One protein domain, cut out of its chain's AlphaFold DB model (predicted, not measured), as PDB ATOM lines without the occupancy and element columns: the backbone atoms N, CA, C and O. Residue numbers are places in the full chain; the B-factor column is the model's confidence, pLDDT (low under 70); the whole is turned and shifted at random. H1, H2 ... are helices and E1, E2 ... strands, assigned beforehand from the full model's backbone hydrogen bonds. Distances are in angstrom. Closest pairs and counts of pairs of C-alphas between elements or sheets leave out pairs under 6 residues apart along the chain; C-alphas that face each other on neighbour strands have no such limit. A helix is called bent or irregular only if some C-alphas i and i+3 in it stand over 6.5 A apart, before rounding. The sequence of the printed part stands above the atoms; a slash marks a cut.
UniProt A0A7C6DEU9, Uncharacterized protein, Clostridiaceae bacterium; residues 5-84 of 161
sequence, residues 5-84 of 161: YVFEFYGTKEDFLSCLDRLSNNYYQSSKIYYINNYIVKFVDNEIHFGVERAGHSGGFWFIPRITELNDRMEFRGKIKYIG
ATOM      1  N   TYR A   5     -38.563  19.990 -50.857       91.75
ATOM      2  CA  TYR A   5     -37.928  19.128 -51.847       91.75
ATOM      3  C   TYR A   5     -37.447  17.850 -51.172       91.75
ATOM      4  O   TYR A   5     -36.990  17.880 -50.026       91.75
ATOM      5  N   VAL A   6     -37.548  16.744 -51.903       92.12
ATOM      6  CA  VAL A   6     -37.135  15.412 -51.464       92.12
ATOM      7  C   VAL A   6     -36.197  14.848 -52.518       92.12
ATOM      8  O   VAL A   6     -36.530  14.852 -53.703       92.12
ATOM      9  N   PHE A   7     -35.030  14.385 -52.084       93.12
ATOM     10  CA  PHE A   7     -34.057  13.691 -52.921       93.12
ATOM     11  C   PHE A   7     -33.688  12.364 -52.273       93.12
ATOM     12  O   PHE A   7     -33.643  12.269 -51.050       93.12
ATOM     13  N   GLU A   8     -33.397  11.357 -53.086       93.19
ATOM     14  CA  GLU A   8     -33.021  10.029 -52.610       93.19
ATOM     15  C   GLU A   8     -31.612   9.676 -53.085       93.19
ATOM     16  O   GLU A   8     -31.230   9.960 -54.222       93.19
ATOM     17  N   PHE A   9     -30.847   9.043 -52.203       92.38
ATOM     18  CA  PHE A   9     -29.572   8.416 -52.514       92.38
ATOM     19  C   PHE A   9     -29.684   6.926 -52.209       92.38
ATOM     20  O   PHE A   9     -30.033   6.557 -51.093       92.38
ATOM     21  N   TYR A  10     -29.398   6.075 -53.188       92.56
ATOM     22  CA  TYR A  10     -29.377   4.627 -52.989       92.56
ATOM     23  C   TYR A  10     -28.044   4.226 -52.349       92.56
ATOM     24  O   TYR A  10     -26.992   4.485 -52.933       92.56
ATOM     25  N   GLY A  11     -28.096   3.612 -51.167       90.50
ATOM     26  CA  GLY A  11     -26.927   3.273 -50.352       90.50
ATOM     27  C   GLY A  11     -27.024   3.774 -48.911       90.50
ATOM     28  O   GLY A  11     -27.971   4.471 -48.536       90.50
ATOM     29  N   THR A  12     -26.033   3.404 -48.101       89.94
ATOM     30  CA  THR A  12     -25.923   3.838 -46.702       89.94
ATOM     31  C   THR A  12     -25.243   5.203 -46.579       89.94
ATOM     32  O   THR A  12     -24.744   5.788 -47.546       89.94
ATOM     33  N   LYS A  13     -25.173   5.718 -45.350       87.94
ATOM     34  CA  LYS A  13     -24.397   6.916 -45.026       87.94
ATOM     35  C   LYS A  13     -22.924   6.775 -45.389       87.94
ATOM     36  O   LYS A  13     -22.324   7.730 -45.877       87.94
ATOM     37  N   GLU A  14     -22.343   5.607 -45.156       89.19
ATOM     38  CA  GLU A  14     -20.959   5.303 -45.507       89.19
ATOM     39  C   GLU A  14     -20.759   5.353 -47.025       89.19
ATOM     40  O   GLU A  14     -19.794   5.962 -47.486       89.19
ATOM     41  N   ASP A  15     -21.702   4.808 -47.802       91.31
ATOM     42  CA  ASP A  15     -21.671   4.878 -49.268       91.31
ATOM     43  C   ASP A  15     -21.759   6.325 -49.763       91.31
ATOM     44  O   ASP A  15     -21.038   6.729 -50.682       91.31
ATOM     45  N   PHE A  16     -22.612   7.132 -49.131       90.56
ATOM     46  CA  PHE A  16     -22.748   8.550 -49.446       90.56
ATOM     47  C   PHE A  16     -21.455   9.323 -49.163       90.56
ATOM     48  O   PHE A  16     -20.985  10.075 -50.020       90.56
ATOM     49  N   LEU A  17     -20.846   9.120 -47.991       88.00
ATOM     50  CA  LEU A  17     -19.583   9.763 -47.621       88.00
ATOM     51  C   LEU A  17     -18.442   9.335 -48.553       88.00
ATOM     52  O   LEU A  17     -17.725  10.192 -49.063       88.00
ATOM     53  N   SER A  18     -18.345   8.041 -48.864       88.00
ATOM     54  CA  SER A  18     -17.379   7.499 -49.827       88.00
ATOM     55  C   SER A  18     -17.563   8.102 -51.227       88.00
ATOM     56  O   SER A  18     -16.597   8.442 -51.916       88.00
ATOM     57  N   CYS A  19     -18.813   8.317 -51.649       89.56
ATOM     58  CA  CYS A  19     -19.121   8.991 -52.907       89.56
ATOM     59  C   CYS A  19     -18.645  10.453 -52.909       89.56
ATOM     60  O   CYS A  19     -18.040  10.893 -53.890       89.56
ATOM     61  N   LEU A  20     -18.870  11.193 -51.817       87.94
ATOM     62  CA  LEU A  20     -18.386  12.570 -51.672       87.94
ATOM     63  C   LEU A  20     -16.856  12.647 -51.680       87.94
ATOM     64  O   LEU A  20     -16.306  13.519 -52.353       87.94
ATOM     65  N   ASP A  21     -16.180  11.730 -50.986       84.62
ATOM     66  CA  ASP A  21     -14.717  11.645 -50.972       84.62
ATOM     67  C   ASP A  21     -14.160  11.422 -52.385       84.62
ATOM     68  O   ASP A  21     -13.208  12.087 -52.791       84.62
ATOM     69  N   ARG A  22     -14.796  10.548 -53.176       84.38
ATOM     70  CA  ARG A  22     -14.388  10.266 -54.562       84.38
ATOM     71  C   ARG A  22     -14.623  11.438 -55.519       84.38
ATOM     72  O   ARG A  22     -13.876  11.592 -56.481       84.38
ATOM     73  N   LEU A  23     -15.691  12.211 -55.315       82.44
ATOM     74  CA  LEU A  23     -16.086  13.314 -56.201       82.44
ATOM     75  C   LEU A  23     -15.415  14.650 -55.857       82.44
ATOM     76  O   LEU A  23     -15.438  15.570 -56.676       82.44
ATOM     77  N   SER A  24     -14.872  14.789 -54.648       77.00
ATOM     78  CA  SER A  24     -14.272  16.039 -54.194       77.00
ATOM     79  C   SER A  24     -12.914  16.269 -54.850       77.00
ATOM     80  O   SER A  24     -11.985  15.482 -54.688       77.00
ATOM     81  N   ASN A  25     -12.770  17.399 -55.545       68.12
ATOM     82  CA  ASN A  25     -11.511  17.774 -56.197       68.12
ATOM     83  C   ASN A  25     -10.463  18.315 -55.208       68.12
ATOM     84  O   ASN A  25      -9.301  18.458 -55.569       68.12
ATOM     85  N   ASN A  26     -10.864  18.660 -53.980       62.22
ATOM     86  CA  ASN A  26      -9.983  19.153 -52.924       62.22
ATOM     87  C   ASN A  26     -10.595  18.829 -51.563       62.22
ATOM     88  O   ASN A  26     -11.594  19.424 -51.154       62.22
ATOM     89  N   TYR A  27      -9.986  17.894 -50.844       54.66
ATOM     90  CA  TYR A  27     -10.409  17.548 -49.497       54.66
ATOM     91  C   TYR A  27      -9.640  18.387 -48.471       54.66
ATOM     92  O   TYR A  27      -8.530  18.050 -48.064       54.66
ATOM     93  N   TYR A  28     -10.238  19.494 -48.024       55.94
ATOM     94  CA  TYR A  28      -9.770  20.189 -46.823       55.94
ATOM     95  C   TYR A  28     -10.371  19.506 -45.589       55.94
ATOM     96  O   TYR A  28     -11.420  19.901 -45.067       55.94
ATOM     97  N   GLN A  29      -9.674  18.461 -45.127       50.50
ATOM     98  CA  GLN A  29     -10.043  17.614 -43.984       50.50
ATOM     99  C   GLN A  29     -10.322  18.416 -42.701       50.50
ATOM    100  O   GLN A  29     -11.137  18.011 -41.876       50.50
ATOM    101  N   SER A  30      -9.715  19.600 -42.555       55.00
ATOM    102  CA  SER A  30      -9.882  20.460 -41.380       55.00
ATOM    103  C   SER A  30     -11.261  21.120 -41.259       55.00
ATOM    104  O   SER A  30     -11.571  21.648 -40.195       55.00
ATOM    105  N   SER A  31     -12.089  21.126 -42.313       62.38
ATOM    106  CA  SER A  31     -13.337  21.914 -42.336       62.38
ATOM    107  C   SER A  31     -14.630  21.146 -42.632       62.38
ATOM    108  O   SER A  31     -15.692  21.759 -42.569       62.38
ATOM    109  N   LYS A  32     -14.589  19.834 -42.922       79.25
ATOM    110  CA  LYS A  32     -15.762  19.049 -43.380       79.25
ATOM    111  C   LYS A  32     -16.536  19.743 -44.527       79.25
ATOM    112  O   LYS A  32     -17.765  19.843 -44.502       79.25
ATOM    113  N   ILE A  33     -15.797  20.264 -45.511       84.75
ATOM    114  CA  ILE A  33     -16.330  20.910 -46.720       84.75
ATOM    115  C   ILE A  33     -15.815  20.142 -47.939       84.75
ATOM    116  O   ILE A  33     -14.608  19.949 -48.074       84.75
ATOM    117  N   TYR A  34     -16.729  19.748 -48.821       84.88
ATOM    118  CA  TYR A  34     -16.461  19.062 -50.080       84.88
ATOM    119  C   TYR A  34     -16.755  20.009 -51.238       84.88
ATOM    120  O   TYR A  34     -17.853  20.568 -51.312       84.88
ATOM    121  N   TYR A  35     -15.787  20.167 -52.138       83.75
ATOM    122  CA  TYR A  35     -15.916  20.981 -53.345       83.75
ATOM    123  C   TYR A  35     -15.998  20.063 -54.563       83.75
ATOM    124  O   TYR A  35     -15.035  19.369 -54.897       83.75
ATOM    125  N   ILE A  36     -17.152  20.068 -55.227       84.38
ATOM    126  CA  ILE A  36     -17.444  19.229 -56.393       84.38
ATOM    127  C   ILE A  36     -17.762  20.166 -57.556       84.38
ATOM    128  O   ILE A  36     -18.891  20.633 -57.701       84.38
ATOM    129  N   ASN A  37     -16.766  20.467 -58.389       83.12
ATOM    130  CA  ASN A  37     -16.869  21.500 -59.428       83.12
ATOM    131  C   ASN A  37     -17.377  22.831 -58.834       83.12
ATOM    132  O   ASN A  37     -16.747  23.373 -57.936       83.12
ATOM    133  N   ASN A  38     -18.536  23.322 -59.287       82.06
ATOM    134  CA  ASN A  38     -19.155  24.563 -58.810       82.06
ATOM    135  C   ASN A  38     -20.083  24.357 -57.593       82.06
ATOM    136  O   ASN A  38     -20.826  25.270 -57.227       82.06
ATOM    137  N   TYR A  39     -20.103  23.165 -56.996       85.50
ATOM    138  CA  TYR A  39     -20.987  22.802 -55.889       85.50
ATOM    139  C   TYR A  39     -20.203  22.610 -54.591       85.50
ATOM    140  O   TYR A  39     -19.045  22.192 -54.598       85.50
ATOM    141  N   ILE A  40     -20.862  22.895 -53.469       86.62
ATOM    142  CA  ILE A  40     -20.325  22.708 -52.123       86.62
ATOM    143  C   ILE A  40     -21.267  21.816 -51.323       86.62
ATOM    144  O   ILE A  40     -22.468  22.080 -51.248       86.62
ATOM    145  N   VAL A  41     -20.699  20.820 -50.648       88.88
ATOM    146  CA  VAL A  41     -21.363  20.099 -49.558       88.88
ATOM    147  C   VAL A  41     -20.621  20.405 -48.264       88.88
ATOM    148  O   VAL A  41     -19.415  20.191 -48.169       88.88
ATOM    149  N   LYS A  42     -21.316  20.943 -47.263       87.69
ATOM    150  CA  LYS A  42     -20.724  21.368 -45.990       87.69
ATOM    151  C   LYS A  42     -21.419  20.680 -44.826       87.69
ATOM    152  O   LYS A  42     -22.641  20.625 -44.797       87.69
ATOM    153  N   PHE A  43     -20.647  20.233 -43.842       87.00
ATOM    154  CA  PHE A  43     -21.182  19.699 -42.592       87.00
ATOM    155  C   PHE A  43     -20.993  20.727 -41.470       87.00
ATOM    156  O   PHE A  43     -19.860  21.066 -41.127       87.00
ATOM    157  N   VAL A  44     -22.090  21.229 -40.899       81.88
ATOM    158  CA  VAL A  44     -22.094  22.198 -39.784       81.88
ATOM    159  C   VAL A  44     -23.014  21.674 -38.697       81.88
ATOM    160  O   VAL A  44     -24.163  21.388 -38.994       81.88
ATOM    161  N   ASP A  45     -22.532  21.539 -37.461       81.50
ATOM    162  CA  ASP A  45     -23.366  21.173 -36.301       81.50
ATOM    163  C   ASP A  45     -24.269  19.939 -36.531       81.50
ATOM    164  O   ASP A  45     -25.428  19.910 -36.131       81.50
ATOM    165  N   ASN A  46     -23.727  18.907 -37.190       77.75
ATOM    166  CA  ASN A  46     -24.424  17.682 -37.628       77.75
ATOM    167  C   ASN A  46     -25.490  17.856 -38.728       77.75
ATOM    168  O   ASN A  46     -26.139  16.878 -39.097       77.75
ATOM    169  N   GLU A  47     -25.637  19.040 -39.310       84.06
ATOM    170  CA  GLU A  47     -26.428  19.261 -40.517       84.06
ATOM    171  C   GLU A  47     -25.556  19.177 -41.772       84.06
ATOM    172  O   GLU A  47     -24.402  19.617 -41.783       84.06
ATOM    173  N   ILE A  48     -26.125  18.636 -42.852       88.56
ATOM    174  CA  ILE A  48     -25.516  18.673 -44.183       88.56
ATOM    175  C   ILE A  48     -26.148  19.820 -44.956       88.56
ATOM    176  O   ILE A  48     -27.367  19.904 -45.062       88.56
ATOM    177  N   HIS A  49     -25.329  20.706 -45.503       89.38
ATOM    178  CA  HIS A  49     -25.762  21.820 -46.335       89.38
ATOM    179  C   HIS A  49     -25.258  21.597 -47.759       89.38
ATOM    180  O   HIS A  49     -24.066  21.377 -47.971       89.38
ATOM    181  N   PHE A  50     -26.158  21.686 -48.736       90.50
ATOM    182  CA  PHE A  50     -25.842  21.589 -50.162       90.50
ATOM    183  C   PHE A  50     -25.998  22.960 -50.809       90.50
ATOM    184  O   PHE A  50     -27.048  23.593 -50.686       90.50
ATOM    185  N   GLY A  51     -24.960  23.438 -51.482       88.12
ATOM    186  CA  GLY A  51     -24.922  24.784 -52.038       88.12
ATOM    187  C   GLY A  51     -24.080  24.878 -53.302       88.12
ATOM    188  O   GLY A  51     -23.481  23.910 -53.763       88.12
ATOM    189  N   VAL A  52     -24.039  26.078 -53.866       82.56
ATOM    190  CA  VAL A  52     -23.201  26.431 -55.021       82.56
ATOM    191  C   VAL A  52     -22.058  27.314 -54.524       82.56
ATOM    192  O   VAL A  52     -22.263  28.131 -53.626       82.56
ATOM    193  N   GLU A  53     -20.862  27.183 -55.101       65.12
ATOM    194  CA  GLU A  53     -19.610  27.764 -54.588       65.12
ATOM    195  C   GLU A  53     -19.667  29.278 -54.317       65.12
ATOM    196  O   GLU A  53     -19.059  29.791 -53.377       65.12
ATOM    197  N   ARG A  54     -20.496  30.008 -55.069       62.31
ATOM    198  CA  ARG A  54     -20.672  31.460 -54.915       62.31
ATOM    199  C   ARG A  54     -21.624  31.895 -53.797       62.31
ATOM    200  O   ARG A  54     -21.754  33.097 -53.568       62.31
ATOM    201  N   ALA A  55     -22.244  30.969 -53.067       57.88
ATOM    202  CA  ALA A  55     -23.234  31.296 -52.040       57.88
ATOM    203  C   ALA A  55     -22.674  32.090 -50.838       57.88
ATOM    204  O   ALA A  55     -23.448  32.644 -50.063       57.88
ATOM    205  N   GLY A  56     -21.346  32.176 -50.675       52.19
ATOM    206  CA  GLY A  56     -20.705  32.883 -49.558       52.19
ATOM    207  C   GLY A  56     -20.566  34.404 -49.732       52.19
ATOM    208  O   GLY A  56     -20.816  35.151 -48.784       52.19
ATOM    209  N   HIS A  57     -20.185  34.884 -50.922       55.75
ATOM    210  CA  HIS A  57     -19.778  36.288 -51.116       55.75
ATOM    211  C   HIS A  57     -20.893  37.214 -51.619       55.75
ATOM    212  O   HIS A  57     -20.956  38.366 -51.200       55.75
ATOM    213  N   SER A  58     -21.784  36.725 -52.481       58.03
ATOM    214  CA  SER A  58     -22.864  37.530 -53.084       58.03
ATOM    215  C   SER A  58     -24.248  37.186 -52.526       58.03
ATOM    216  O   SER A  58     -25.253  37.719 -52.988       58.03
ATOM    217  N   GLY A  59     -24.290  36.308 -51.524       65.75
ATOM    218  CA  GLY A  59     -25.492  35.581 -51.141       65.75
ATOM    219  C   GLY A  59     -25.715  34.381 -52.057       65.75
ATOM    220  O   GLY A  59     -25.087  34.239 -53.107       65.75
ATOM    221  N   GLY A  60     -26.592  33.479 -51.644       79.12
ATOM    222  CA  GLY A  60     -26.927  32.298 -52.420       79.12
ATOM    223  C   GLY A  60     -27.984  31.450 -51.751       79.12
ATOM    224  O   GLY A  60     -28.656  31.874 -50.815       79.12
ATOM    225  N   PHE A  61     -28.135  30.233 -52.249       84.25
ATOM    226  CA  PHE A  61     -29.136  29.300 -51.768       84.25
ATOM    227  C   PHE A  61     -28.454  28.061 -51.213       84.25
ATOM    228  O   PHE A  61     -27.558  27.503 -51.845       84.25
ATOM    229  N   TRP A  62     -28.909  27.642 -50.039       88.88
ATOM    230  CA  TRP A  62     -28.534  26.377 -49.435       88.88
ATOM    231  C   TRP A  62     -29.759  25.491 -49.339       88.88
ATOM    232  O   TRP A  62     -30.806  25.904 -48.838       88.88
ATOM    233  N   PHE A  63     -29.627  24.261 -49.804       91.31
ATOM    234  CA  PHE A  63     -30.555  23.202 -49.471       91.31
ATOM    235  C   PHE A  63     -30.094  22.558 -48.163       91.31
ATOM    236  O   PHE A  63     -28.970  22.062 -48.065       91.31
ATOM    237  N   ILE A  64     -30.959  22.621 -47.151       90.38
ATOM    238  CA  ILE A  64     -30.696  22.083 -45.811       90.38
ATOM    239  C   ILE A  64     -31.717  20.969 -45.553       90.38
ATOM    240  O   ILE A  64     -32.852  21.267 -45.153       90.38
ATOM    241  N   PRO A  65     -31.370  19.709 -45.859       92.88
ATOM    242  CA  PRO A  65     -32.234  18.570 -45.610       92.88
ATOM    243  C   PRO A  65     -32.161  18.067 -44.170       92.88
ATOM    244  O   PRO A  65     -31.100  18.004 -43.554       92.88
ATOM    245  N   ARG A  66     -33.307  17.593 -43.684       91.62
ATOM    246  CA  ARG A  66     -33.369  16.507 -42.712       91.62
ATOM    247  C   ARG A  66     -33.112  15.200 -43.461       91.62
ATOM    248  O   ARG A  66     -33.675  14.978 -44.531       91.62
ATOM    249  N   ILE A  67     -32.271  14.359 -42.877       91.38
ATOM    250  CA  ILE A  67     -31.857  13.087 -43.462       91.38
ATOM    251  C   ILE A  67     -32.560  11.962 -42.716       91.38
ATOM    252  O   ILE A  67     -32.518  11.923 -41.485       91.38
ATOM    253  N   THR A  68     -33.187  11.065 -43.466       91.81
ATOM    254  CA  THR A  68     -33.783   9.836 -42.947       91.81
ATOM    255  C   THR A  68     -33.078   8.657 -43.601       91.81
ATOM    256  O   THR A  68     -33.107   8.518 -44.822       91.81
ATOM    257  N   GLU A  69     -32.439   7.817 -42.794       89.50
ATOM    258  CA  GLU A  69     -31.845   6.565 -43.259       89.50
ATOM    259  C   GLU A  69     -32.911   5.466 -43.286       89.50
ATOM    260  O   GLU A  69     -33.633   5.246 -42.311       89.50
ATOM    261  N   LEU A  70     -33.016   4.796 -44.429       88.62
ATOM    262  CA  LEU A  70     -33.815   3.600 -44.662       88.62
ATOM    263  C   LEU A  70     -32.852   2.445 -44.984       88.62
ATOM    264  O   LEU A  70     -31.678   2.670 -45.266       88.62
ATOM    265  N   ASN A  71     -33.345   1.205 -44.953       83.50
ATOM    266  CA  ASN A  71     -32.509  -0.004 -45.039       83.50
ATOM    267  C   ASN A  71     -31.562  -0.061 -46.259       83.50
ATOM    268  O   ASN A  71     -30.545  -0.743 -46.196       83.50
ATOM    269  N   ASP A  72     -31.895   0.618 -47.355       90.62
ATOM    270  CA  ASP A  72     -31.175   0.582 -48.632       90.62
ATOM    271  C   ASP A  72     -30.975   1.965 -49.277       90.62
ATOM    272  O   ASP A  72     -30.449   2.072 -50.389       90.62
ATOM    273  N   ARG A  73     -31.422   3.035 -48.614       91.44
ATOM    274  CA  ARG A  73     -31.400   4.388 -49.176       91.44
ATOM    275  C   ARG A  73     -31.445   5.467 -48.109       91.44
ATOM    276  O   ARG A  73     -31.949   5.265 -47.007       91.44
ATOM    277  N   MET A  74     -31.000   6.657 -48.480       93.44
ATOM    278  CA  MET A  74     -31.107   7.872 -47.684       93.44
ATOM    279  C   MET A  74     -32.081   8.845 -48.346       93.44
ATOM    280  O   MET A  74     -31.920   9.187 -49.519       93.44
ATOM    281  N   GLU A  75     -33.065   9.327 -47.589       94.00
ATOM    282  CA  GLU A  75     -33.972  10.397 -48.015       94.00
ATOM    283  C   GLU A  75     -33.495  11.744 -47.456       94.00
ATOM    284  O   GLU A  75     -33.335  11.915 -46.246       94.00
ATOM    285  N   PHE A  76     -33.307  12.722 -48.338       93.69
ATOM    286  CA  PHE A  76     -32.948  14.101 -48.028       93.69
ATOM    287  C   PHE A  76     -34.165  14.994 -48.253       93.69
ATOM    288  O   PHE A  76     -34.450  15.410 -49.379       93.69
ATOM    289  N   ARG A  77     -34.879  15.317 -47.175       94.38
ATOM    290  CA  ARG A  77     -36.086  16.147 -47.216       94.38
ATOM    291  C   ARG A  77     -35.821  17.505 -46.601       94.38
ATOM    292  O   ARG A  77     -35.453  17.601 -45.433       94.38
ATOM    293  N   GLY A  78     -36.037  18.578 -47.348       92.44
ATOM    294  CA  GLY A  78     -35.746  19.908 -46.831       92.44
ATOM    295  C   GLY A  78     -36.258  21.050 -47.677       92.44
ATOM    296  O   GLY A  78     -37.047  20.894 -48.606       92.44
ATOM    297  N   LYS A  79     -35.780  22.243 -47.337       88.75
ATOM    298  CA  LYS A  79     -36.151  23.485 -48.011       88.75
ATOM    299  C   LYS A  79     -34.906  24.205 -48.484       88.75
ATOM    300  O   LYS A  79     -33.851  24.139 -47.851       88.75
ATOM    301  N   ILE A  80     -35.064  24.933 -49.579       89.12
ATOM    302  CA  ILE A  80     -34.050  25.858 -50.062       89.12
ATOM    303  C   ILE A  80     -34.160  27.138 -49.230       89.12
ATOM    304  O   ILE A  80     -35.195  27.805 -49.230       89.12
ATOM    305  N   LYS A  81     -33.098  27.474 -48.498       86.25
ATOM    306  CA  LYS A  81     -32.981  28.722 -47.744       86.25
ATOM    307  C   LYS A  81     -32.058  29.674 -48.488       86.25
ATOM    308  O   LYS A  81     -30.938  29.313 -48.845       86.25
ATOM    309  N   TYR A  82     -32.523  30.901 -48.695       83.12
ATOM    310  CA  TYR A  82     -31.647  31.982 -49.118       83.12
ATOM    311  C   TYR A  82     -30.748  32.377 -47.946       83.12
ATOM    312  O   TYR A  82     -31.235  32.645 -46.847       83.12
ATOM    313  N   ILE A  83     -29.446  32.420 -48.187       76.56
ATOM    314  CA  ILE A  83     -28.475  33.003 -47.274       76.56
ATOM    315  C   ILE A  83     -28.014  34.295 -47.924       76.56
ATOM    316  O   ILE A  83     -27.472  34.295 -49.030       76.56
ATOM    317  N   GLY A  84     -28.287  35.408 -47.246       65.12
ATOM    318  CA  GLY A  84     -27.843  36.717 -47.702       65.12
ATOM    319  C   GLY A  84     -26.319  36.785 -47.820       65.12
ATOM    320  O   GLY A  84     -25.614  35.946 -47.253       65.12
TER     321      GLY A  84
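This is residues 5 to 84 of the 161 residues of an uncharacterized protein of Clostridiaceae bacterium (UniProt A0A7C6DEU9). One strongly twisted, curled antiparallel sheet of six strands has the long hairpin E5 and E6 along its longest axis; E1 pairs along part of E6, and E4, E3 and E2 continue the sheet from E5. The helix H1 spans the hollow of the curl from near E1 to the far edge strand E2, and the short H2 sits between E4 and E5. The printed part has 80 residues, with elements in the order E1 H1 E2 E3 E4 H2 E5 E6; across the sheet the order is E1 E6 E5 E4 E3 E2. The class is mixed, helices and strands, and the whole is compact, with a radius of gyration of the C-alphas of 12.7 A and spans of 39 by 27 by 22 A.

E5, residues 60 to 70, and E6, residues 73 to 83, form a hairpin, antiparallel at 159 degrees, with N 66 and O 77 2.8 A apart. E6 bends by 51 degrees at residue 79. E1, residues 5 to 10, is the antiparallel neighbour of E6, with N 7 and O 76 3.0 A apart. E4, residues 47 to 52, is the antiparallel neighbour of E5 at 138 degrees, with N 50 and O 63 2.9 A apart. E2, residues 33 to 36, E3, residues 39 to 44, and E4 form a meander, each strand the antiparallel neighbour of the one before; N 42 and O 49 are 2.9 A apart, and N 34 and O 41 2.8 A. H1, residues 13 to 23, is on the sheet at a height over the sheet of 6.2 A and lies over none of its strands; H1 and the sheet E1 E6 E5 E4 E3 E2 form two layers, a helix on one face of a sheet. Its closest C-alphas to E2 are those of Leu 23 and Ile 36, 6.1 A apart. H2, residues 53 to 56, is on the sheet at a height of 4.3 A, only just above its level; the closest C-alphas of H2 and E3 are those of Glu 53 and Tyr 39, 5.3 A apart. In H1 every O i to N i+4 pair is within hydrogen-bond range; H2 is too short for one, and its single O i to N i+3 pair is not within range.

E1 begins at C-alpha 5, (-37.928, 19.128, -51.847), and is 16.9 A long. H1 measures 15.3 A, E2 9.9 A, E3 16.2 A and E4 16.5 A. H2 is irregular, its C-alphas 53 and 56 7.3 A apart. E5 runs 30.5 A from C-alpha 60, (-26.927, 32.298, -52.420), and E6 28.8 A to C-alpha 83, (-28.475, 33.003, -47.274).

The two C-alphas farthest apart, those of Ser 58 and Asn 71, are 39.6 A apart. The printed part has no cut and no long link. The mean pLDDT of the printed part is 82.3; residues 25 to 31, 53 to 59 and 84 are under 70.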